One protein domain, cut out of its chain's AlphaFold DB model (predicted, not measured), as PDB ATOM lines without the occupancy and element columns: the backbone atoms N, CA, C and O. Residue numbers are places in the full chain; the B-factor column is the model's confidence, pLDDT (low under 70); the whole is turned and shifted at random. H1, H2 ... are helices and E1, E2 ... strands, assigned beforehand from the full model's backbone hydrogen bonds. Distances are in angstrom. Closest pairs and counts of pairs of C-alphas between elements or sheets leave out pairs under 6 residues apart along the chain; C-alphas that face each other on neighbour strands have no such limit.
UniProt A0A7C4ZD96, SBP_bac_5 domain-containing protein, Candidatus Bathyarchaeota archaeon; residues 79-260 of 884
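What this domain is: This is residues 79 to 260 of the 884 residues of the protein "SBP_bac_5 domain-containing protein" of Candidatus Bathyarchaeota archaeon (UniProt A0A7C4ZD96). A small, twisted sheet of four strands, E2, E3, E5 and E4, has helix H1 over one face, while an equally long helix, H4, leads straight into strand E4. H2 and H7 pack on both long helices, H3 packs on H4 and H6 on H1; Asp 94, in the loops near E1 and E2, and Asn 177, just before H4, mark the far ends. The 182 printed residues hold, in chain order, E1, E2, E3, H1, H2, H3, H4, E4, E5, H5, H6 and H7; the sheet's order is E2 E3 E5 E4, antiparallel throughout. The class is mixed, helices and strands, with under half of the residues in named elements. It is compact, with a radius of gyration of the C-alphas of 16.3 A, and spans 49 by 39 by 32 A.

How they stand to each other: E1, residues 82 to 84, pairs with no named strand. E2, residues 87 to 89, forms a hairpin with E3, residues 116 to 122; N 121 and O 89 are 2.9 A apart. H1, residues 136 to 149, is on the sheet at a height of 9.8 A, over E5, residues 202 to 207, and E4, residues 196 to 198. E3 and E5 are antiparallel, with N 118 and O 205 2.9 A apart; E4 and E5 form a hairpin, with N 204 and O 197 2.8 A apart. H2, residues 157 to 164, touches H4, residues 182 to 195, about perpendicular at 83 degrees, with the C-alphas of Leu 163 and Ala 195 closest at 5.9 A. H3, residues 169 to 172, touches H4, closest at C-alphas Tyr 172 and Glu 184, 5.7 A. H1 and H4 touch at a shallow tilt of 34.7 degrees, only just short of steep, opposite ways; the C-alphas of Glu 144 and Ile 192 are closest at 6.1 A. H5, residues 214 to 217, only just touches H2, with 3 pairs of C-alphas within 8 A, the closest those of Pro 162 and Phe 214, 6.7 A. H6, residues 228 to 233, touches H1 at C-alphas Asp 138 and Lys 228, closest at 5.0 A. H7, residues 244 to 250, touches H1, closest at C-alphas Met 149 and Thr 250, 5.6 A. Every O i to N i+4 pair is within hydrogen-bond range in H1, H4, H6 and H7, and 3 of 4 in H2; H3 and H5 are too short for such a pair.

Where its parts are: E1 begins at C-alpha 82, (104.034, 83.537, 12.877). E3 is 19.6 A long, H1 20.0 A, H4 19.7 A and E5 16.2 A. H7 ends at C-alpha 250, (115.591, 67.863, 39.678).

The domain as a whole: The C-alphas of Asp 94 and Asn 177, the two farthest apart, are 49.3 A apart. The links E2 to E3 and E3 to H1 are long. The printed part has no cut, and no printed residue is under 70 in pLDDT.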
ATOM      1  N   THR A  79     110.554  88.252  11.362       88.62
ATOM      2  CA  THR A  79     110.707  88.403  12.818       88.62
ATOM      3  C   THR A  79     109.421  88.886  13.496       88.62
ATOM      4  O   THR A  79     109.417  89.184  14.687       88.62
ATOM      5  N   THR A  80     108.318  88.998  12.748       89.56
ATOM      6  CA  THR A  80     107.041  89.545  13.246       89.56
ATOM      7  C   THR A  80     105.814  88.735  12.836       89.56
ATOM      8  O   THR A  80     104.740  88.955  13.390       89.56
ATOM      9  N   ASN A  81     105.951  87.827  11.867       94.00
ATOM     10  CA  ASN A  81     104.879  86.954  11.407       94.00
ATOM     11  C   ASN A  81     105.107  85.533  11.913       94.00
ATOM     12  O   ASN A  81     106.233  85.033  11.881       94.00
ATOM     13  N   TYR A  82     104.023  84.873  12.305       96.75
ATOM     14  CA  TYR A  82     104.034  83.537  12.877       96.75
ATOM     15  C   TYR A  82     103.259  82.545  12.012       96.75
ATOM     16  O   TYR A  82     102.277  82.893  11.360       96.75
ATOM     17  N   VAL A  83     103.663  81.281  12.084       95.44
ATOM     18  CA  VAL A  83     102.962  80.126  11.522       95.44
ATOM     19  C   VAL A  83     102.636  79.114  12.614       95.44
ATOM     20  O   VAL A  83     103.380  78.945  13.587       95.44
ATOM     21  N   ALA A  84     101.516  78.416  12.439       96.50
ATOM     22  CA  ALA A  84     101.115  77.307  13.294       96.50
ATOM     23  C   ALA A  84     102.125  76.144  13.258       96.50
ATOM     24  O   ALA A  84     102.632  75.772  12.193       96.50
ATOM     25  N   LYS A  85     102.363  75.528  14.419       97.50
ATOM     26  CA  LYS A  85     103.181  74.316  14.585       97.50
ATOM     27  C   LYS A  85     102.383  73.262  15.348       97.50
ATOM     28  O   LYS A  85     101.416  72.724  14.786       97.50
ATOM     29  N   LEU A  86     102.765  72.985  16.597       98.56
ATOM     30  CA  LEU A  86     102.038  72.076  17.479       98.56
ATOM     31  C   LEU A  86     100.699  72.656  17.922       98.56
ATOM     32  O   LEU A  86      99.760  71.889  18.122       98.56
ATOM     33  N   ALA A  87     100.574  73.982  18.001       98.44
ATOM     34  CA  ALA A  87      99.277  74.635  18.022       98.44
ATOM     35  C   ALA A  87      98.811  74.896  16.585       98.44
ATOM     36  O   ALA A  87      99.556  75.477  15.790       98.44
ATOM     37  N   ASP A  88      97.595  74.476  16.242       97.25
ATOM     38  CA  ASP A  88      96.987  74.757  14.933       97.25
ATOM     39  C   ASP A  88      96.081  76.000  14.943       97.25
ATOM     40  O   ASP A  88      95.684  76.462  13.873       97.25
ATOM     41  N   TRP A  89      95.801  76.567  16.124       97.94
ATOM     42  CA  TRP A  89      95.041  77.804  16.283       97.94
ATOM     43  C   TRP A  89      95.298  78.502  17.632       97.94
ATOM     44  O   TRP A  89      95.563  77.858  18.649       97.94
ATOM     45  N   TRP A  90      95.147  79.828  17.648       98.00
ATOM     46  CA  TRP A  90      95.053  80.680  18.842       98.00
ATOM     47  C   TRP A  90      94.161  81.901  18.550       98.00
ATOM     48  O   TRP A  90      93.985  82.262  17.380       98.00
ATOM     49  N   PRO A  91      93.603  82.591  19.565       97.25
ATOM     50  CA  PRO A  91      92.876  83.837  19.336       97.25
ATOM     51  C   PRO A  91      93.776  84.852  18.622       97.25
ATOM     52  O   PRO A  91      94.869  85.131  19.096       97.25
ATOM     53  N   GLY A  92      93.347  85.392  17.482       95.94
ATOM     54  CA  GLY A  92      94.177  86.267  16.641       95.94
ATOM     55  C   GLY A  92      94.773  85.579  15.407       95.94
ATOM     56  O   GLY A  92      95.110  86.260  14.436       95.94
ATOM     57  N   TYR A  93      94.844  84.244  15.389       95.62
ATOM     58  CA  TYR A  93      95.264  83.486  14.209       95.62
ATOM     59  C   TYR A  93      94.293  83.731  13.044       95.62
ATOM     60  O   TYR A  93      93.077  83.648  13.219       95.62
ATOM     61  N   ASP A  94      94.833  84.083  11.875       92.56
ATOM     62  CA  ASP A  94      94.129  84.486  10.641       92.56
ATOM     63  C   ASP A  94      93.377  85.829  10.694       92.56
ATOM     64  O   ASP A  94      92.912  86.313   9.660       92.56
ATOM     65  N   THR A  95      93.272  86.469  11.864       95.25
ATOM     66  CA  THR A  95      92.588  87.766  12.011       95.25
ATOM     67  C   THR A  95      93.538  88.928  12.263       95.25
ATOM     68  O   THR A  95      93.257  90.046  11.831       95.25
ATOM     69  N   ASN A  96      94.650  88.688  12.958       93.81
ATOM     70  CA  ASN A  96      95.640  89.712  13.263       93.81
ATOM     71  C   ASN A  96      96.756  89.730  12.210       93.81
ATOM     72  O   ASN A  96      97.134  88.673  11.693       93.81
ATOM     73  N   PRO A  97      97.350  90.906  11.925       91.62
ATOM     74  CA  PRO A  97      98.570  90.991  11.131       91.62
ATOM     75  C   PRO A  97      99.652  90.050  11.674       91.62
ATOM     76  O   PRO A  97      99.877  89.990  12.883       91.62
ATOM     77  N   GLY A  98     100.286  89.292  10.778       92.38
ATOM     78  CA  GLY A  98     101.343  88.346  11.137       92.38
ATOM     79  C   GLY A  98     100.892  87.181  12.024       92.38
ATOM     80  O   GLY A  98     101.748  86.515  12.589       92.38
ATOM     81  N   HIS A  99      99.588  86.921  12.174       96.00
ATOM     82  CA  HIS A  99      99.058  85.905  13.096       96.00
ATOM     83  C   HIS A  99      99.460  86.151  14.565       96.00
ATOM     84  O   HIS A  99      99.594  85.210  15.351       96.00
ATOM     85  N   ALA A 100      99.656  87.415  14.954       95.00
ATOM     86  CA  ALA A 100      99.915  87.776  16.345       95.00
ATOM     87  C   ALA A 100      98.753  87.334  17.250       95.00
ATOM     88  O   ALA A 100      97.585  87.425  16.866       95.00
ATOM     89  N   ILE A 101      99.048  86.861  18.454       95.94
ATOM     90  CA  ILE A 101      98.022  86.433  19.407       95.94
ATOM     91  C   ILE A 101      97.241  87.618  19.987       95.94
ATOM     92  O   ILE A 101      97.780  88.690  20.252       95.94
ATOM     93  N   THR A 102      95.944  87.411  20.188       95.31
ATOM     94  CA  THR A 102      95.054  88.283  20.949       95.31
ATOM     95  C   THR A 102      94.939  87.723  22.366       95.31
ATOM     96  O   THR A 102      94.306  86.679  22.551       95.31
ATOM     97  N   PRO A 103      95.493  88.398  23.385       92.19
ATOM     98  CA  PRO A 103      95.303  87.985  24.767       92.19
ATOM     99  C   PRO A 103      93.815  87.983  25.136       92.19
ATOM    100  O   PRO A 103      93.063  88.889  24.769       92.19
ATOM    101  N   SER A 104      93.381  86.954  25.857       93.56
ATOM    102  CA  SER A 104      92.015  86.845  26.369       93.56
ATOM    103  C   SER A 104      91.924  87.407  27.784       93.56
ATOM    104  O   SER A 104      92.904  87.391  28.530       93.56
ATOM    105  N   LEU A 105      90.735  87.876  28.173       91.31
ATOM    106  CA  LEU A 105      90.473  88.180  29.580       91.31
ATOM    107  C   LEU A 105      90.630  86.900  30.421       91.31
ATOM    108  O   LEU A 105      90.246  85.830  29.935       91.31
ATOM    109  N   PRO A 106      91.151  86.998  31.658       87.81
ATOM    110  CA  PRO A 106      91.301  85.843  32.530       87.81
ATOM    111  C   PRO A 106      89.954  85.164  32.772       87.81
ATOM    112  O   PRO A 106      88.939  85.836  32.989       87.81
ATOM    113  N   ASP A 107      89.946  83.833  32.754       85.88
ATOM    114  CA  ASP A 107      88.780  83.072  33.196       85.88
ATOM    115  C   ASP A 107      88.479  83.397  34.676       85.88
ATOM    116  O   ASP A 107      89.408  83.652  35.444       85.88
ATOM    117  N   PRO A 108      87.217  83.380  35.139       85.62
ATOM    118  CA  PRO A 108      86.909  83.569  36.558       85.62
ATOM    119  C   PRO A 108      87.613  82.585  37.510       85.62
ATOM    120  O   PRO A 108      87.709  82.867  38.703       85.62
ATOM    121  N   SER A 109      88.058  81.431  37.007       84.75
ATOM    122  CA  SER A 109      88.859  80.440  37.732       84.75
ATOM    123  C   SER A 109      90.372  80.649  37.624       84.75
ATOM    124  O   SER A 109      91.121  79.932  38.290       84.75
ATOM    125  N   ALA A 110      90.827  81.630  36.837       87.62
ATOM    126  CA  ALA A 110      92.239  81.953  36.708       87.62
ATOM    127  C   ALA A 110      92.838  82.372  38.067       87.62
ATOM    128  O   ALA A 110      92.139  82.919  38.931       87.62
ATOM    129  N   PRO A 111      94.144  82.146  38.270       87.12
ATOM    130  CA  PRO A 111      94.844  82.544  39.484       87.12
ATOM    131  C   PRO A 111      94.646  84.021  39.821       87.12
ATOM    132  O   PRO A 111      94.642  84.887  38.941       87.12
ATOM    133  N   ALA A 112      94.545  84.327  41.116       86.75
ATOM    134  CA  ALA A 112      94.547  85.710  41.572       86.75
ATOM    135  C   ALA A 112      95.830  86.419  41.105       86.75
ATOM    136  O   ALA A 112      96.920  85.881  41.272       86.75
ATOM    137  N   GLY A 113      95.688  87.618  40.536       86.69
ATOM    138  CA  GLY A 113      96.801  88.371  39.948       86.69
ATOM    139  C   GLY A 113      96.950  88.202  38.433       86.69
ATOM    140  O   GLY A 113      97.666  88.989  37.829       86.69
ATOM    141  N   THR A 114      96.231  87.266  37.801       92.19
ATOM    142  CA  THR A 114      96.223  87.134  36.334       92.19
ATOM    143  C   THR A 114      95.585  88.365  35.690       92.19
ATOM    144  O   THR A 114      94.456  88.733  36.023       92.19
ATOM    145  N   ASN A 115      96.288  88.987  34.748       93.56
ATOM    146  CA  ASN A 115      95.795  90.117  33.961       93.56
ATOM    147  C   ASN A 115      95.244  89.675  32.603       93.56
ATOM    148  O   ASN A 115      94.219  90.194  32.162       93.56
ATOM    149  N   GLN A 116      95.891  88.696  31.967       94.69
ATOM    150  CA  GLN A 116      95.494  88.161  30.668       94.69
ATOM    151  C   GLN A 116      95.851  86.675  30.536       94.69
ATOM    152  O   GLN A 116      96.796  86.200  31.163       94.69
ATOM    153  N   THR A 117      95.129  85.959  29.674       96.06
ATOM    154  CA  THR A 117      95.356  84.533  29.399       96.06
ATOM    155  C   THR A 117      95.571  84.297  27.905       96.06
ATOM    156  O   THR A 117      94.839  84.830  27.065       96.06
ATOM    157  N   TRP A 118      96.581  83.504  27.554       96.88
ATOM    158  CA  TRP A 118      96.931  83.156  26.174       96.88
ATOM    159  C   TRP A 118      96.560  81.704  25.895       96.88
ATOM    160  O   TRP A 118      97.097  80.816  26.544       96.88
ATOM    161  N   TYR A 119      95.664  81.466  24.936       97.31
ATOM    162  CA  TYR A 119      95.152  80.131  24.607       97.31
ATOM    163  C   TYR A 119      95.755  79.592  23.312       97.31
ATOM    164  O   TYR A 119      95.774  80.294  22.301       97.31
ATOM    165  N   PHE A 120      96.121  78.312  23.317       98.56
ATOM    166  CA  PHE A 120      96.561  77.575  22.136       98.56
ATOM    167  C   PHE A 120      95.777  76.270  22.011       98.56
ATOM    168  O   PHE A 120      95.727  75.479  22.953       98.56
ATOM    169  N   HIS A 121      95.165  76.035  20.851       98.62
ATOM    170  CA  HIS A 121      94.560  74.748  20.513       98.62
ATOM    171  C   HIS A 121      95.636  73.817  19.951       98.62
ATOM    172  O   HIS A 121      96.312  74.162  18.980       98.62
ATOM    173  N   ILE A 122      95.809  72.647  20.567       98.69
ATOM    174  CA  ILE A 122      96.853  71.688  20.198       98.69
ATOM    175  C   ILE A 122      96.379  70.813  19.040       98.69
ATOM    176  O   ILE A 122      95.293  70.230  19.071       98.69
ATOM    177  N   ARG A 123      97.232  70.690  18.021       98.06
ATOM    178  CA  ARG A 123      96.983  69.903  16.817       98.06
ATOM    179  C   ARG A 123      96.701  68.441  17.188       98.06
ATOM    180  O   ARG A 123      97.536  67.792  17.824       98.06
ATOM    181  N   PRO A 124      95.575  67.865  16.742       96.69
ATOM    182  CA  PRO A 124      95.260  66.478  17.040       96.69
ATOM    183  C   PRO A 124      96.137  65.512  16.231       96.69
ATOM    184  O   PRO A 124      96.474  65.769  15.075       96.69
ATOM    185  N   ASN A 125      96.408  64.338  16.807       96.38
ATOM    186  CA  ASN A 125      97.111  63.214  16.169       96.38
ATOM    187  C   ASN A 125      98.580  63.470  15.783       96.38
ATOM    188  O   ASN A 125      99.127  62.717  14.975       96.38
ATOM    189  N   VAL A 126      99.233  64.490  16.349       98.56
ATOM    190  CA  VAL A 126     100.692  64.622  16.237       98.56
ATOM    191  C   VAL A 126     101.347  63.477  16.999       98.56
ATOM    192  O   VAL A 126     100.958  63.179  18.127       98.56
ATOM    193  N   LYS A 127     102.325  62.823  16.373       98.50
ATOM    194  CA  LYS A 127     103.073  61.722  16.976       98.50
ATOM    195  C   LYS A 127     104.430  62.204  17.472       98.50
ATOM    196  O   LYS A 127     105.122  62.925  16.755       98.50
ATOM    197  N   PHE A 128     104.828  61.728  18.642       98.75
ATOM    198  CA  PHE A 128     106.229  61.671  19.029       98.75
ATOM    199  C   PHE A 128     106.969  60.611  18.205       98.75
ATOM    200  O   PHE A 128     106.362  59.767  17.537       98.75
ATOM    201  N   HIS A 129     108.298  60.630  18.264       98.12
ATOM    202  CA  HIS A 129     109.157  59.728  17.490       98.12
ATOM    203  C   HIS A 129     108.963  58.234  17.792       98.12
ATOM    204  O   HIS A 129     109.278  57.404  16.938       98.12
ATOM    205  N   ASP A 130     108.421  57.882  18.962       96.69
ATOM    206  CA  ASP A 130     108.045  56.511  19.343       96.69
ATOM    207  C   ASP A 130     106.629  56.101  18.885       96.69
ATOM    208  O   ASP A 130     106.225  54.946  19.042       96.69
ATOM    209  N   GLY A 131     105.876  57.030  18.291       97.12
ATOM    210  CA  GLY A 131     104.502  56.843  17.831       97.12
ATOM    211  C   GLY A 131     103.422  57.156  18.869       97.12
ATOM    212  O   GLY A 131     102.239  57.071  18.524       97.12
ATOM    213  N   SER A 132     103.783  57.525  20.103       97.94
ATOM    214  CA  SER A 132     102.834  58.056  21.088       97.94
ATOM    215  C   SER A 132     102.260  59.400  20.625       97.94
ATOM    216  O   SER A 132     102.858  60.093  19.806       97.94
ATOM    217  N   ILE A 133     101.056  59.746  21.085       98.25
ATOM    218  CA  ILE A 133     100.338  60.938  20.618       98.25
ATOM    219  C   ILE A 133     100.604  62.108  21.559       98.25
ATOM    220  O   ILE A 133     100.451  61.956  22.769       98.25
ATOM    221  N   LEU A 134     100.941  63.262  20.986       98.62
ATOM    222  CA  LEU A 134     101.026  64.536  21.689       98.62
ATOM    223  C   LEU A 134      99.673  64.906  22.299       98.62
ATOM    224  O   LEU A 134      98.642  64.902  21.620       98.62
ATOM    225  N   THR A 135      99.694  65.292  23.567       98.50
ATOM    226  CA  THR A 135      98.544  65.817  24.300       98.50
ATOM    227  C   THR A 135      98.843  67.208  24.864       98.50
ATOM    228  O   THR A 135     100.008  67.555  25.058       98.50
ATOM    229  N   PRO A 136      97.821  68.019  25.194       98.75
ATOM    230  CA  PRO A 136      98.048  69.289  25.888       98.75
ATOM    231  C   PRO A 136      98.799  69.148  27.225       98.75
ATOM    232  O   PRO A 136      99.561  70.037  27.586       98.75
ATOM    233  N   ALA A 137      98.666  68.005  27.907       98.50
ATOM    234  CA  ALA A 137      99.384  67.719  29.150       98.50
ATOM    235  C   ALA A 137     100.902  67.527  28.956       98.50
ATOM    236  O   ALA A 137     101.659  67.671  29.913       98.50
ATOM    237  N   ASP A 138     101.359  67.187  27.744       98.75
ATOM    238  CA  ASP A 138     102.790  67.161  27.409       98.75
ATOM    239  C   ASP A 138     103.353  68.583  27.294       98.75
ATOM    240  O   ASP A 138     104.485  68.845  27.702       98.75
ATOM    241  N   VAL A 139     102.542  69.516  26.781       98.75
ATOM    242  CA  VAL A 139     102.908  70.933  26.677       98.75
ATOM    243  C   VAL A 139     103.032  71.556  28.062       98.75
ATOM    244  O   VAL A 139     104.078  72.109  28.378       98.75
ATOM    245  N   GLU A 140     101.990  71.420  28.884       98.69
ATOM    246  CA  GLU A 140     101.970  71.877  30.280       98.69
ATOM    247  C   GLU A 140     103.188  71.346  31.044       98.69
ATOM    248  O   GLU A 140     104.016  72.128  31.507       98.69
ATOM    249  N   TYR A 141     103.399  70.026  31.009       98.75
ATOM    250  CA  TYR A 141     104.554  69.392  31.640       98.75
ATOM    251  C   TYR A 141     105.897  69.950  31.157       98.75
ATOM    252  O   TYR A 141     106.804  70.107  31.966       98.75
ATOM    253  N   SER A 142     106.059  70.224  29.858       98.56
ATOM    254  CA  SER A 142     107.337  70.696  29.305       98.56
ATOM    255  C   SER A 142     107.745  72.052  29.887       98.56
ATOM    256  O   SER A 142     108.898  72.216  30.287       98.56
ATOM    257  N   PHE A 143     106.797  72.988  29.991       98.62
ATOM    258  CA  PHE A 143     107.051  74.313  30.561       98.62
ATOM    259  C   PHE A 143     107.189  74.272  32.087       98.62
ATOM    260  O   PHE A 143     108.139  74.842  32.623       98.62
ATOM    261  N   GLU A 144     106.309  73.558  32.792       98.50
ATOM    262  CA  GLU A 144     106.385  73.425  34.255       98.50
ATOM    263  C   GLU A 144     107.680  72.750  34.700       98.50
ATOM    264  O   GLU A 144     108.350  73.220  35.617       98.50
ATOM    265  N   ARG A 145     108.074  71.670  34.013       97.50
ATOM    266  CA  ARG A 145     109.354  70.996  34.240       97.50
ATOM    267  C   ARG A 145     110.513  71.968  34.074       97.50
ATOM    268  O   ARG A 145     111.431  71.926  34.884       97.50
ATOM    269  N   GLY A 146     110.501  72.779  33.015       96.75
ATOM    270  CA  GLY A 146     111.559  73.752  32.759       96.75
ATOM    271  C   GLY A 146     111.699  74.742  33.912       96.75
ATOM    272  O   GLY A 146     112.790  74.886  34.462       96.75
ATOM    273  N   LEU A 147     110.580  75.320  34.356       97.69
ATOM    274  CA  LEU A 147     110.541  76.229  35.503       97.69
ATOM    275  C   LEU A 147     110.965  75.541  36.813       97.69
ATOM    276  O   LEU A 147     111.702  76.116  37.592       97.69
ATOM    277  N   LEU A 148     110.571  74.294  37.073       96.62
ATOM    278  CA  LEU A 148     111.008  73.579  38.285       96.62
ATOM    279  C   LEU A 148     112.484  73.161  38.248       96.62
ATOM    280  O   LEU A 148     113.092  72.960  39.300       96.62
ATOM    281  N   MET A 149     113.046  72.977  37.054       94.56
ATOM    282  CA  MET A 149     114.450  72.627  36.868       94.56
ATOM    283  C   MET A 149     115.362  73.837  37.088       94.56
ATOM    284  O   MET A 149     116.378  73.673  37.757       94.56
ATOM    285  N   ASP A 150     115.000  74.997  36.525       92.75
ATOM    286  CA  ASP A 150     115.653  76.314  36.654       92.75
ATOM    287  C   ASP A 150     117.144  76.265  37.008       92.75
ATOM    288  O   ASP A 150     117.557  76.608  38.119       92.75
ATOM    289  N   HIS A 151     117.959  75.771  36.075       89.50
ATOM    290  CA  HIS A 151     119.389  75.688  36.322       89.50
ATOM    291  C   HIS A 151     120.059  77.055  36.216       89.50
ATOM    292  O   HIS A 151     119.687  77.917  35.416       89.50
ATOM    293  N   SER A 152     121.118  77.220  36.994       83.44
ATOM    294  CA  SER A 152     121.923  78.429  37.034       83.44
ATOM    295  C   SER A 152     122.462  78.770  35.641       83.44
ATOM    296  O   SER A 152     123.156  77.963  35.015       83.44
ATOM    297  N   GLY A 153     122.160  79.982  35.166       79.12
ATOM    298  CA  GLY A 153     122.564  80.467  33.842       79.12
ATOM    299  C   GLY A 153     121.780  79.863  32.671       79.12
ATOM    300  O   GLY A 153     122.259  79.936  31.542       79.12
ATOM    301  N   GLY A 154     120.629  79.238  32.933       87.62
ATOM    302  CA  GLY A 154     119.747  78.664  31.920       87.62
ATOM    303  C   GLY A 154     118.772  79.649  31.274       87.62
ATOM    304  O   GLY A 154     118.629  80.781  31.730       87.62
ATOM    305  N   PRO A 155     118.037  79.208  30.237       91.44
ATOM    306  CA  PRO A 155     117.143  80.067  29.454       91.44
ATOM    307  C   PRO A 155     115.778  80.323  30.122       91.44
ATOM    308  O   PRO A 155     114.953  81.063  29.588       91.44
ATOM    309  N   MET A 156     115.487  79.690  31.266       94.00
ATOM    310  CA  MET A 156     114.141  79.684  31.860       94.00
ATOM    311  C   MET A 156     113.685  81.042  32.388       94.00
ATOM    312  O   MET A 156     112.477  81.245  32.523       94.00
ATOM    313  N   TRP A 157     114.598  81.997  32.587       91.69
ATOM    314  CA  TRP A 157     114.258  83.384  32.917       91.69
ATOM    315  C   TRP A 157     113.241  83.980  31.923       91.69
ATOM    316  O   TRP A 157     112.305  84.661  32.331       91.69
ATOM    317  N   MET A 158     113.329  83.613  30.636       93.50
ATOM    318  CA  MET A 158     112.416  84.076  29.580       93.50
ATOM    319  C   MET A 158     110.987  83.537  29.703       93.50
ATOM    320  O   MET A 158     110.075  84.057  29.062       93.50
ATOM    321  N   ILE A 159     110.778  82.478  30.485       96.62
ATOM    322  CA  ILE A 159     109.451  81.934  30.801       96.62
ATOM    323  C   ILE A 159     109.012  82.403  32.194       96.62
ATOM    324  O   ILE A 159     107.844  82.729  32.390       96.62
ATOM    325  N   TYR A 160     109.948  82.502  33.137       96.06
ATOM    326  CA  TYR A 160     109.726  83.042  34.477       96.06
ATOM    327  C   TYR A 160     109.201  84.476  34.453       96.06
ATOM    328  O   TYR A 160     108.198  84.776  35.100       96.06
ATOM    329  N   GLU A 161     109.829  85.347  33.674       94.31
ATOM    330  CA  GLU A 161     109.484  86.761  33.621       94.31
ATOM    331  C   GLU A 161     108.038  87.003  33.146       94.31
ATOM    332  O   GLU A 161     107.258  87.592  33.902       94.31
ATOM    333  N   PRO A 162     107.601  86.515  31.964       95.12
ATOM    334  CA  PRO A 162     106.235  86.741  31.503       95.12
ATOM    335  C   PRO A 162     105.172  86.054  32.360       95.12
ATOM    336  O   PRO A 162     104.041  86.536  32.388       95.12
ATOM    337  N   LEU A 163     105.483  84.927  33.009       96.06
ATOM    338  CA  LEU A 163     104.484  84.118  33.714       96.06
ATOM    339  C   LEU A 163     104.401  84.412  35.210       96.06
ATOM    340  O   LEU A 163     103.309  84.384  35.774       96.06
ATOM    341  N   LEU A 164     105.530  84.693  35.854       95.12
ATOM    342  CA  LEU A 164     105.633  84.871  37.302       95.12
ATOM    343  C   LEU A 164     106.103  86.278  37.702       95.12
ATOM    344  O   LEU A 164     106.000  86.628  38.876       95.12
ATOM    345  N   GLY A 165     106.567  87.102  36.755       91.62
ATOM    346  CA  GLY A 165     107.026  88.471  37.024       91.62
ATOM    347  C   GLY A 165     108.344  88.543  37.798       91.62
ATOM    348  O   GLY A 165     108.590  89.530  38.483       91.62
ATOM    349  N   VAL A 166     109.155  87.485  37.734       91.44
ATOM    350  CA  VAL A 166     110.472  87.364  38.380       91.44
ATOM    351  C   VAL A 166     111.458  86.716  37.408       91.44
ATOM    352  O   VAL A 166     111.024  86.120  36.431       91.44
ATOM    353  N   MET A 167     112.766  86.787  37.672       88.50
ATOM    354  CA  MET A 167     113.797  86.255  36.760       88.50
ATOM    355  C   MET A 167     114.120  84.768  36.933       88.50
ATOM    356  O   MET A 167     114.812  84.190  36.101       88.50
ATOM    357  N   GLY A 168     113.649  84.134  38.005       92.31
ATOM    358  CA  GLY A 168     113.948  82.732  38.282       92.31
ATOM    359  C   GLY A 168     113.413  82.268  39.630       92.31
ATOM    360  O   GLY A 168     112.844  83.044  40.405       92.31
ATOM    361  N   SER A 169     113.645  80.996  39.937       93.56
ATOM    362  CA  SER A 169     113.275  80.347  41.200       93.56
ATOM    363  C   SER A 169     113.888  81.031  42.423       93.56
ATOM    364  O   SER A 169     113.270  81.048  43.484       93.56
ATOM    365  N   SER A 170     115.066  81.646  42.276       90.44
ATOM    366  CA  SER A 170     115.771  82.345  43.359       90.44
ATOM    367  C   SER A 170     114.958  83.483  43.989       90.44
ATOM    368  O   SER A 170     115.133  83.762  45.170       90.44
ATOM    369  N   ALA A 171     114.001  84.074  43.265       91.69
ATOM    370  CA  ALA A 171     113.082  85.076  43.814       91.69
ATOM    371  C   ALA A 171     112.135  84.518  44.899       91.69
ATOM    372  O   ALA A 171     111.506  85.285  45.628       91.69
ATOM    373  N   TYR A 172     112.031  83.191  45.014       94.50
ATOM    374  CA  TYR A 172     111.258  82.507  46.049       94.50
ATOM    375  C   TYR A 172     112.096  82.133  47.282       94.50
ATOM    376  O   TYR A 172     111.508  81.720  48.277       94.50
ATOM    377  N   ASP A 173     113.423  82.319  47.272       92.19
ATOM    378  CA  ASP A 173     114.274  82.224  48.474       92.19
ATOM    379  C   ASP A 173     114.126  83.500  49.323       92.19
ATOM    380  O   ASP A 173     114.981  84.385  49.354       92.19
ATOM    381  N   VAL A 174     112.979  83.620  49.998       92.19
ATOM    382  CA  VAL A 174     112.576  84.808  50.773       92.19
ATOM    383  C   VAL A 174     113.496  85.045  51.972       92.19
ATOM    384  O   VAL A 174     113.585  86.159  52.492       92.19
ATOM    385  N   ASN A 175     114.153  83.995  52.457       89.19
ATOM    386  CA  ASN A 175     115.054  84.072  53.598       89.19
ATOM    387  C   ASN A 175     116.517  84.404  53.209       89.19
ATOM    388  O   ASN A 175     117.333  84.631  54.109       89.19
ATOM    389  N   GLU A 176     116.820  84.467  51.906       87.50
ATOM    390  CA  GLU A 176     118.116  84.826  51.315       87.50
ATOM    391  C   GLU A 176     119.287  83.921  51.760       87.50
ATOM    392  O   GLU A 176     120.435  84.371  51.872       87.50
ATOM    393  N   ASN A 177     119.036  82.636  52.046       86.19
ATOM    394  CA  ASN A 177     120.092  81.697  52.463       86.19
ATOM    395  C   ASN A 177     120.811  80.998  51.291       86.19
ATOM    396  O   ASN A 177     121.778  80.258  51.517       86.19
ATOM    397  N   GLY A 178     120.362  81.242  50.060       84.50
ATOM    398  CA  GLY A 178     120.834  80.627  48.825       84.50
ATOM    399  C   GLY A 178     120.205  79.263  48.530       84.50
ATOM    400  O   GLY A 178     120.789  78.496  47.762       84.50
ATOM    401  N   LYS A 179     119.089  78.904  49.179       88.88
ATOM    402  CA  LYS A 179     118.384  77.625  49.002       88.88
ATOM    403  C   LYS A 179     116.891  77.775  49.255       88.88
ATOM    404  O   LYS A 179     116.486  78.248  50.310       88.88
ATOM    405  N   ILE A 180     116.111  77.196  48.351       92.44
ATOM    406  CA  ILE A 180     114.654  77.102  48.451       92.44
ATOM    407  C   ILE A 180     114.279  75.988  49.438       92.44
ATOM    408  O   ILE A 180     114.552  74.801  49.201       92.44
ATOM    409  N   ASP A 181     113.665  76.357  50.559       95.06
ATOM    410  CA  ASP A 181     113.111  75.411  51.528       95.06
ATOM    411  C   ASP A 181     111.739  74.848  51.097       95.06
ATOM    412  O   ASP A 181     111.201  75.190  50.047       95.06
ATOM    413  N   GLU A 182     111.160  73.932  51.879       96.19
ATOM    414  CA  GLU A 182     109.874  73.306  51.533       96.19
ATOM    415  C   GLU A 182     108.713  74.317  51.466       96.19
ATOM    416  O   GLU A 182     107.812  74.176  50.639       96.19
ATOM    417  N   SER A 183     108.706  75.343  52.320       96.12
ATOM    418  CA  SER A 183     107.658  76.368  52.317       96.12
ATOM    419  C   SER A 183     107.770  77.264  51.087       96.12
ATOM    420  O   SER A 183     106.756  77.599  50.475       96.12
ATOM    421  N   GLU A 184     108.991  77.644  50.733       96.50
ATOM    422  CA  GLU A 184     109.315  78.453  49.557       96.50
ATOM    423  C   GLU A 184     109.030  77.686  48.263       96.50
ATOM    424  O   GLU A 184     108.357  78.205  47.372       96.50
ATOM    425  N   TYR A 185     109.413  76.407  48.212       97.12
ATOM    426  CA  TYR A 185     109.065  75.502  47.119       97.12
ATOM    427  C   TYR A 185     107.551  75.411  46.929       97.12
ATOM    428  O   TYR A 185     107.077  75.548  45.810       97.12
ATOM    429  N   ASN A 186     106.769  75.231  47.998       97.06
ATOM    430  CA  ASN A 186     105.312  75.143  47.869       97.06
ATOM    431  C   ASN A 186     104.701  76.420  47.259       97.06
ATOM    432  O   ASN A 186     103.699  76.340  46.544       97.06
ATOM    433  N   ALA A 187     105.289  77.592  47.525       96.38
ATOM    434  CA  ALA A 187     104.870  78.849  46.908       96.38
ATOM    435  C   ALA A 187     105.251  78.914  45.420       96.38
ATOM    436  O   ALA A 187     104.406  79.295  44.607       96.38
ATOM    437  N   LEU A 188     106.475  78.506  45.068       96.94
ATOM    438  CA  LEU A 188     106.957  78.414  43.688       96.94
ATOM    439  C   LEU A 188     106.122  77.426  42.861       96.94
ATOM    440  O   LEU A 188     105.579  77.787  41.824       96.94
ATOM    441  N   ASP A 189     105.963  76.205  43.359       97.56
ATOM    442  CA  ASP A 189     105.204  75.118  42.739       97.56
ATOM    443  C   ASP A 189     103.750  75.525  42.474       97.56
ATOM    444  O   ASP A 189     103.246  75.375  41.364       97.56
ATOM    445  N   THR A 190     103.106  76.159  43.463       96.38
ATOM    446  CA  THR A 190     101.749  76.704  43.310       96.38
ATOM    447  C   THR A 190     101.681  77.803  42.253       96.38
ATOM    448  O   THR A 190     100.645  77.953  41.610       96.38
ATOM    449  N   ALA A 191     102.720  78.631  42.122       96.12
ATOM    450  CA  ALA A 191     102.752  79.689  41.121       96.12
ATOM    451  C   ALA A 191     102.914  79.110  39.707       96.12
ATOM    452  O   ALA A 191     102.201  79.537  38.803       96.12
ATOM    453  N   ILE A 192     103.768  78.094  39.548       97.25
ATOM    454  CA  ILE A 192     104.008  77.380  38.287       97.25
ATOM    455  C   ILE A 192     102.739  76.656  37.792       97.25
ATOM    456  O   ILE A 192     102.274  76.976  36.701       97.25
ATOM    457  N   ASP A 193     102.121  75.793  38.615       96.19
ATOM    458  CA  ASP A 193     100.875  75.034  38.303       96.19
ATOM    459  C   ASP A 193      99.693  75.950  37.922       96.19
ATOM    460  O   ASP A 193      98.745  75.608  37.218       96.19
ATOM    461  N   LYS A 194      99.722  77.180  38.427       94.94
ATOM    462  CA  LYS A 194      98.704  78.192  38.146       94.94
ATOM    463  C   LYS A 194      98.993  78.973  36.874       94.94
ATOM    464  O   LYS A 194      98.054  79.403  36.196       94.94
ATOM    465  N   ALA A 195     100.263  79.196  36.567       96.69
ATOM    466  CA  ALA A 195     100.681  79.965  35.410       96.69
ATOM    467  C   ALA A 195     100.443  79.217  34.095       96.69
ATOM    468  O   ALA A 195     100.148  79.856  33.086       96.69
ATOM    469  N   ILE A 196     100.541  77.888  34.098       97.31
ATOM    470  CA  ILE A 196     100.402  77.052  32.906       97.31
ATOM    471  C   ILE A 196      99.350  76.001  33.205       97.31
ATOM    472  O   ILE A 196      99.431  75.330  34.219       97.31
ATOM    473  N   GLN A 197      98.343  75.882  32.347       96.44
ATOM    474  CA  GLN A 197      97.281  74.905  32.549       96.44
ATOM    475  C   GLN A 197      96.836  74.303  31.227       96.44
ATOM    476  O   GLN A 197      96.918  74.940  30.171       96.44
ATOM    477  N   SER A 198      96.311  73.082  31.274       97.19
ATOM    478  CA  SER A 198      95.764  72.429  30.092       97.19
ATOM    479  C   SER A 198      94.407  71.754  30.306       97.19
ATOM    480  O   SER A 198      93.915  71.537  31.413       97.19
ATOM    481  N   ASN A 199      93.746  71.441  29.193       97.12
ATOM    482  CA  ASN A 199      92.574  70.576  29.148       97.12
ATOM    483  C   ASN A 199      92.714  69.563  27.999       97.12
ATOM    484  O   ASN A 199      93.798  69.336  27.479       97.12
ATOM    485  N   ALA A 200      91.619  68.927  27.578       97.69
ATOM    486  CA  ALA A 200      91.670  67.905  26.531       97.69
ATOM    487  C   ALA A 200      92.143  68.407  25.149       97.69
ATOM    488  O   ALA A 200      92.575  67.591  24.338       97.69
ATOM    489  N   THR A 201      92.029  69.705  24.849       97.94
ATOM    490  CA  THR A 201      92.335  70.264  23.517       97.94
ATOM    491  C   THR A 201      93.208  71.513  23.540       97.94
ATOM    492  O   THR A 201      93.844  71.814  22.533       97.94
ATOM    493  N   HIS A 202      93.253  72.243  24.652       98.06
ATOM    494  CA  HIS A 202      93.986  73.498  24.763       98.06
ATOM    495  C   HIS A 202      95.006  73.460  25.890       98.06
ATOM    496  O   HIS A 202      94.802  72.800  26.908       98.06
ATOM    497  N   VAL A 203      96.048  74.261  25.711       98.38
ATOM    498  CA  VAL A 203      96.919  74.759  26.776       98.38
ATOM    499  C   VAL A 203      96.715  76.269  26.889       98.38
ATOM    500  O   VAL A 203      96.381  76.930  25.894       98.38
ATOM    501  N   TRP A 204      96.895  76.825  28.080       97.56
ATOM    502  CA  TRP A 204      96.913  78.264  28.270       97.56
ATOM    503  C   TRP A 204      97.943  78.726  29.288       97.56
ATOM    504  O   TRP A 204      98.297  78.011  30.222       97.56
ATOM    505  N   PHE A 205      98.386  79.963  29.080       98.06
ATOM    506  CA  PHE A 205      99.325  80.672  29.937       98.06
ATOM    507  C   PHE A 205      98.616  81.851  30.600       98.06
ATOM    508  O   PHE A 205      98.008  82.674  29.909       98.06
ATOM    509  N   ASN A 206      98.686  81.934  31.924       97.31
ATOM    510  CA  ASN A 206      98.130  83.009  32.736       97.31
ATOM    511  C   ASN A 206      99.238  84.008  33.068       97.31
ATOM    512  O   ASN A 206     100.151  83.690  33.823       97.31
ATOM    513  N   LEU A 207      99.156  85.212  32.500       96.00
ATOM    514  CA  LEU A 207     100.178  86.244  32.661       96.00
ATOM    515  C   LEU A 207      99.705  87.304  33.673       96.00
ATOM    516  O   LEU A 207      98.561  87.775  33.574       96.00
ATOM    517  N   PRO A 208     100.566  87.751  34.606       94.69
ATOM    518  CA  PRO A 208     100.250  88.801  35.572       94.69
ATOM    519  C   PRO A 208     100.193  90.200  34.941       94.69
ATOM    520  O   PRO A 208      99.592  91.107  35.514       94.69
ATOM    521  N   ALA A 209     100.773  90.385  33.752       93.25
ATOM    522  CA  ALA A 209     100.765  91.644  33.011       93.25
ATOM    523  C   ALA A 209     100.857  91.416  31.488       93.25
ATOM    524  O   ALA A 209     101.213  90.323  31.038       93.25
ATOM    525  N   PRO A 210     100.540  92.432  30.663       93.00
ATOM    526  CA  PRO A 210     100.836  92.398  29.238       93.00
ATOM    527  C   PRO A 210     102.336  92.236  28.967       93.00
ATOM    528  O   PRO A 210     103.140  93.016  29.468       93.00
ATOM    529  N   TYR A 211     102.695  91.249  28.144       94.56
ATOM    530  CA  TYR A 211     104.084  90.950  27.807       94.56
ATOM    531  C   TYR A 211     104.241  90.780  26.292       94.56
ATOM    532  O   TYR A 211     103.962  89.719  25.728       94.56
ATOM    533  N   ALA A 212     104.629  91.861  25.612       92.44
ATOM    534  CA  ALA A 212     104.661  91.918  24.150       92.44
ATOM    535  C   ALA A 212     105.512  90.819  23.462       92.44
ATOM    536  O   ALA A 212     105.032  90.273  22.464       92.44
ATOM    537  N   PRO A 213     106.714  90.441  23.951       95.19
ATOM    538  CA  PRO A 213     107.548  89.463  23.252       95.19
ATOM    539  C   PRO A 213     107.204  87.992  23.523       95.19
ATOM    540  O   PRO A 213     107.845  87.118  22.946       95.19
ATOM    541  N   PHE A 214     106.190  87.672  24.339       96.19
ATOM    542  CA  PHE A 214     105.978  86.288  24.791       96.19
ATOM    543  C   PHE A 214     105.763  85.302  23.628       96.19
ATOM    544  O   PHE A 214     106.295  84.196  23.646       96.19
ATOM    545  N   GLN A 215     105.079  85.714  22.554       95.94
ATOM    546  CA  GLN A 215     104.884  84.846  21.384       95.94
ATOM    547  C   GLN A 215     106.198  84.550  20.658       95.94
ATOM    548  O   GLN A 215     106.357  83.451  20.144       95.94
ATOM    549  N   GLN A 216     107.135  85.505  20.631       95.88
ATOM    550  CA  GLN A 216     108.458  85.324  20.032       95.88
ATOM    551  C   GLN A 216     109.290  84.333  20.847       95.88
ATOM    552  O   GLN A 216     109.890  83.426  20.272       95.88
ATOM    553  N   ILE A 217     109.258  84.458  22.176       96.81
ATOM    554  CA  ILE A 217     109.956  83.565  23.112       96.81
ATOM    555  C   ILE A 217     109.518  82.111  22.904       96.81
ATOM    556  O   ILE A 217     110.361  81.221  22.820       96.81
ATOM    557  N   LEU A 218     108.215  81.867  22.735       97.25
ATOM    558  CA  LEU A 218     107.664  80.522  22.525       97.25
ATOM    559  C   LEU A 218     108.129  79.844  21.223       97.25
ATOM    560  O   LEU A 218     107.935  78.640  21.082       97.25
ATOM    561  N   THR A 219     108.717  80.579  20.272       96.00
ATOM    562  CA  THR A 219     109.180  80.010  18.991       96.00
ATOM    563  C   THR A 219     110.562  79.358  19.055       96.00
ATOM    564  O   THR A 219     110.948  78.654  18.120       96.00
ATOM    565  N   GLN A 220     111.310  79.609  20.127       94.69
ATOM    566  CA  GLN A 220     112.723  79.264  20.240       94.69
ATOM    567  C   GLN A 220     112.950  77.953  20.999       94.69
ATOM    568  O   GLN A 220     112.008  77.288  21.427       94.69
ATOM    569  N   SER A 221     114.219  77.553  21.139       94.62
ATOM    570  CA  SER A 221     114.609  76.238  21.673       94.62
ATOM    571  C   SER A 221     114.054  75.926  23.070       94.62
ATOM    572  O   SER A 221     113.638  74.798  23.305       94.62
ATOM    573  N   TRP A 222     113.935  76.915  23.952       94.56
ATOM    574  CA  TRP A 222     113.327  76.791  25.285       94.56
ATOM    575  C   TRP A 222     111.794  76.672  25.274       94.56
ATOM    576  O   TRP A 222     111.200  76.314  26.286       94.56
ATOM    577  N   GLY A 223     111.138  76.951  24.143       96.25
ATOM    578  CA  GLY A 223     109.693  76.780  23.937       96.25
ATOM    579  C   GLY A 223     109.294  75.419  23.351       96.25
ATOM    580  O   GLY A 223     108.150  75.243  22.925       96.25
ATOM    581  N   MET A 224     110.233  74.474  23.265       97.69
ATOM    582  CA  MET A 224     110.052  73.190  22.582       97.69
ATOM    583  C   MET A 224     109.400  72.134  23.480       97.69
ATOM    584  O   MET A 224     109.688  72.043  24.673       97.69
ATOM    585  N   ILE A 225     108.548  71.292  22.890       98.56
ATOM    586  CA  ILE A 225     107.708  70.347  23.641       98.56
ATOM    587  C   ILE A 225     108.318  68.943  23.685       98.56
ATOM    588  O   ILE A 225     108.664  68.365  22.651       98.56
ATOM    589  N   LEU A 226     108.389  68.374  24.891       97.00
ATOM    590  CA  LEU A 226     108.857  67.019  25.177       97.00
ATOM    591  C   LEU A 226     107.682  66.057  25.400       97.00
ATOM    592  O   LEU A 226     106.587  66.458  25.785       97.00
ATOM    593  N   SER A 227     107.930  64.756  25.235       98.00
ATOM    594  CA  SER A 227     106.997  63.722  25.701       98.00
ATOM    595  C   SER A 227     107.066  63.585  27.223       98.00
ATOM    596  O   SER A 227     108.105  63.190  27.763       98.00
ATOM    597  N   LYS A 228     105.953  63.839  27.925       97.69
ATOM    598  CA  LYS A 228     105.862  63.735  29.391       97.69
ATOM    599  C   LYS A 228     106.238  62.343  29.880       97.69
ATOM    600  O   LYS A 228     107.082  62.184  30.757       97.69
ATOM    601  N   ASN A 229     105.623  61.318  29.293       97.06
ATOM    602  CA  ASN A 229     105.852  59.933  29.706       97.06
ATOM    603  C   ASN A 229     107.297  59.496  29.451       97.06
ATOM    604  O   ASN A 229     107.876  58.805  30.290       97.06
ATOM    605  N   TYR A 230     107.879  59.909  28.320       96.69
ATOM    606  CA  TYR A 230     109.275  59.608  28.015       96.69
ATOM    607  C   TYR A 230     110.209  60.299  29.007       96.69
ATOM    608  O   TYR A 230     111.052  59.636  29.601       96.69
ATOM    609  N   ALA A 231     110.031  61.601  29.239       96.06
ATOM    610  CA  ALA A 231     110.861  62.363  30.164       96.06
ATOM    611  C   ALA A 231     110.840  61.749  31.575       96.06
ATOM    612  O   ALA A 231     111.897  61.508  32.158       96.06
ATOM    613  N   ILE A 232     109.655  61.408  32.096       96.50
ATOM    614  CA  ILE A 232     109.506  60.749  33.404       96.50
ATOM    615  C   ILE A 232     110.245  59.403  33.439       96.50
ATOM    616  O   ILE A 232     110.946  59.105  34.406       96.50
ATOM    617  N   ALA A 233     110.114  58.586  32.389       95.31
ATOM    618  CA  ALA A 233     110.777  57.284  32.312       95.31
ATOM    619  C   ALA A 233     112.315  57.382  32.287       95.31
ATOM    620  O   ALA A 233     112.981  56.430  32.690       95.31
ATOM    621  N   HIS A 234     112.857  58.532  31.876       92.62
ATOM    622  CA  HIS A 234     114.293  58.800  31.762       92.62
ATOM    623  C   HIS A 234     114.803  59.773  32.837       92.62
ATOM    624  O   HIS A 234     115.817  60.437  32.665       92.62
ATOM    625  N   GLY A 235     114.121  59.840  33.986       91.56
ATOM    626  CA  GLY A 235     114.658  60.490  35.185       91.56
ATOM    627  C   GLY A 235     114.424  61.998  35.283       91.56
ATOM    628  O   GLY A 235     114.898  62.612  36.241       91.56
ATOM    629  N   CYS A 236     113.652  62.605  34.380       95.19
ATOM    630  CA  CYS A 236     113.162  63.975  34.561       95.19
ATOM    631  C   CYS A 236     112.143  64.066  35.712       95.19
ATOM    632  O   CYS A 236     111.794  63.058  36.330       95.19
ATOM    633  N   TRP A 237     111.669  65.281  36.005       96.88
ATOM    634  CA  TRP A 237     110.611  65.527  36.990       96.88
ATOM    635  C   TRP A 237     109.418  64.590  36.789       96.88
ATOM    636  O   TRP A 237     108.920  64.436  35.676       96.88
ATOM    637  N   ASN A 238     108.951  63.964  37.868       96.56
ATOM    638  CA  ASN A 238     107.881  62.965  37.831       96.56
ATOM    639  C   ASN A 238     106.474  63.527  37.520       96.56
ATOM    640  O   ASN A 238     105.517  62.754  37.437       96.56
ATOM    641  N   GLY A 239     106.340  64.848  37.350       95.25
ATOM    642  CA  GLY A 239     105.078  65.516  37.030       95.25
ATOM    643  C   GLY A 239     104.115  65.641  38.212       95.25
ATOM    644  O   GLY A 239     102.912  65.778  37.989       95.25
ATOM    645  N   GLN A 240     104.603  65.501  39.449       94.06
ATOM    646  CA  GLN A 240     103.811  65.656  40.667       94.06
ATOM    647  C   GLN A 240     104.177  66.949  41.396       94.06
ATOM    648  O   GLN A 240     105.299  67.102  41.880       94.06
ATOM    649  N   HIS A 241     103.186  67.828  41.526       95.50
ATOM    650  CA  HIS A 241     103.222  69.001  42.398       95.50
ATOM    651  C   HIS A 241     103.198  68.619  43.885       95.50
ATOM    652  O   HIS A 241     102.773  67.519  44.262       95.50
ATOM    653  N   GLY A 242     103.645  69.534  44.743       95.44
ATOM    654  CA  GLY A 242     103.698  69.368  46.196       95.44
ATOM    655  C   GLY A 242     104.712  68.322  46.669       95.44
ATOM    656  O   GLY A 242     104.546  67.745  47.745       95.44
ATOM    657  N   ASN A 243     105.747  68.038  45.874       96.06
ATOM    658  CA  ASN A 243     106.763  67.032  46.173       96.06
ATOM    659  C   ASN A 243     108.161  67.659  46.291       96.06
ATOM    660  O   ASN A 243     108.984  67.580  45.381       96.06
ATOM    661  N   TYR A 244     108.456  68.225  47.463       96.75
ATOM    662  CA  TYR A 244     109.734  68.896  47.722       96.75
ATOM    663  C   TYR A 244     110.956  67.973  47.579       96.75
ATOM    664  O   TYR A 244     112.017  68.392  47.123       96.75
ATOM    665  N   THR A 245     110.817  66.689  47.931       96.38
ATOM    666  CA  THR A 245     111.916  65.719  47.771       96.38
ATOM    667  C   THR A 245     112.257  65.497  46.301       96.38
ATOM    668  O   THR A 245     113.429  65.360  45.961       96.38
ATOM    669  N   GLU A 246     111.245  65.464  45.436       95.75
ATOM    670  CA  GLU A 246     111.458  65.385  43.995       95.75
ATOM    671  C   GLU A 246     112.067  66.677  43.449       95.75
ATOM    672  O   GLU A 246     113.027  66.602  42.690       95.75
ATOM    673  N   PHE A 247     111.575  67.844  43.872       95.88
ATOM    674  CA  PHE A 247     112.148  69.131  43.475       95.88
ATOM    675  C   PHE A 247     113.652  69.196  43.764       95.88
ATOM    676  O   PHE A 247     114.433  69.460  42.858       95.88
ATOM    677  N   LEU A 248     114.087  68.824  44.974       94.75
ATOM    678  CA  LEU A 248     115.512  68.776  45.333       94.75
ATOM    679  C   LEU A 248     116.356  67.836  44.456       94.75
ATOM    680  O   LEU A 248     117.576  67.975  44.412       94.75
ATOM    681  N   ARG A 249     115.739  66.848  43.799       94.62
ATOM    682  CA  ARG A 249     116.421  65.920  42.888       94.62
ATOM    683  C   ARG A 249     116.607  66.521  41.495       94.62
ATOM    684  O   ARG A 249     117.554  66.146  40.808       94.62
ATOM    685  N   THR A 250     115.677  67.365  41.060       93.44
ATOM    686  CA  THR A 250     115.591  67.863  39.678       93.44
ATOM    687  C   THR A 250     115.976  69.326  39.522       93.44
ATOM    688  O   THR A 250     116.187  69.749  38.393       93.44
ATOM    689  N   TYR A 251     116.035  70.075  40.622       93.50
ATOM    690  CA  TYR A 251     116.414  71.481  40.668       93.50
ATOM    691  C   TYR A 251     117.916  71.680  40.436       93.50
ATOM    692  O   TYR A 251     118.728  70.918  40.966       93.50
ATOM    693  N   ASP A 252     118.258  72.711  39.663       91.50
ATOM    694  CA  ASP A 252     119.617  73.134  39.312       91.50
ATOM    695  C   ASP A 252     120.557  71.972  38.927       91.50
ATOM    696  O   ASP A 252     121.614  71.770  39.539       91.50
ATOM    697  N   PRO A 253     120.171  71.133  37.941       91.75
ATOM    698  CA  PRO A 253     120.983  69.997  37.545       91.75
ATOM    699  C   PRO A 253     122.307  70.469  36.925       91.75
ATOM    700  O   PRO A 253     122.324  71.394  36.107       91.75
ATOM    701  N   PRO A 254     123.430  69.797  37.238       87.00
ATOM    702  CA  PRO A 254     124.727  70.164  36.687       87.00
ATOM    703  C   PRO A 254     124.794  69.909  35.175       87.00
ATOM    704  O   PRO A 254     124.049  69.096  34.621       87.00
ATOM    705  N   THR A 255     125.767  70.540  34.514       82.75
ATOM    706  CA  THR A 255     126.139  70.234  33.127       82.75
ATOM    707  C   THR A 255     126.369  68.732  32.928       82.75
ATOM    708  O   THR A 255     127.096  68.135  33.735       82.75
ATOM    709  N   PRO A 256     125.844  68.106  31.855       82.81
ATOM    710  CA  PRO A 256     125.128  68.694  30.706       82.81
ATOM    711  C   PRO A 256     123.586  68.571  30.750       82.81
ATOM    712  O   PRO A 256     122.921  68.587  29.711       82.81
ATOM    713  N   GLY A 257     122.996  68.437  31.939       90.12
ATOM    714  CA  GLY A 257     121.551  68.276  32.116       90.12
ATOM    715  C   GLY A 257     121.072  66.813  32.083       90.12
ATOM    716  O   GLY A 257     121.840  65.893  31.789       90.12
ATOM    717  N   PRO A 258     119.795  66.564  32.425       92.12
ATOM    718  CA  PRO A 258     119.294  65.225  32.750       92.12
ATOM    719  C   PRO A 258     119.122  64.292  31.542       92.12
ATOM    720  O   PRO A 258     119.212  63.083  31.707       92.12
ATOM    721  N   LEU A 259     118.913  64.817  30.330       94.62
ATOM    722  CA  LEU A 259     118.727  64.004  29.113       94.62
ATOM    723  C   LEU A 259     120.040  63.574  28.438       94.62
ATOM    724  O   LEU A 259     120.047  63.133  27.289       94.62
ATOM    725  N   MET A 260     121.160  63.721  29.143       93.38
ATOM    726  CA  MET A 260     122.494  63.406  28.636       93.38
ATOM    727  C   MET A 260     123.146  62.195  29.319       93.38
ATOM    728  O   MET A 260     124.157  61.697  28.821       93.38
TER     729      MET A 260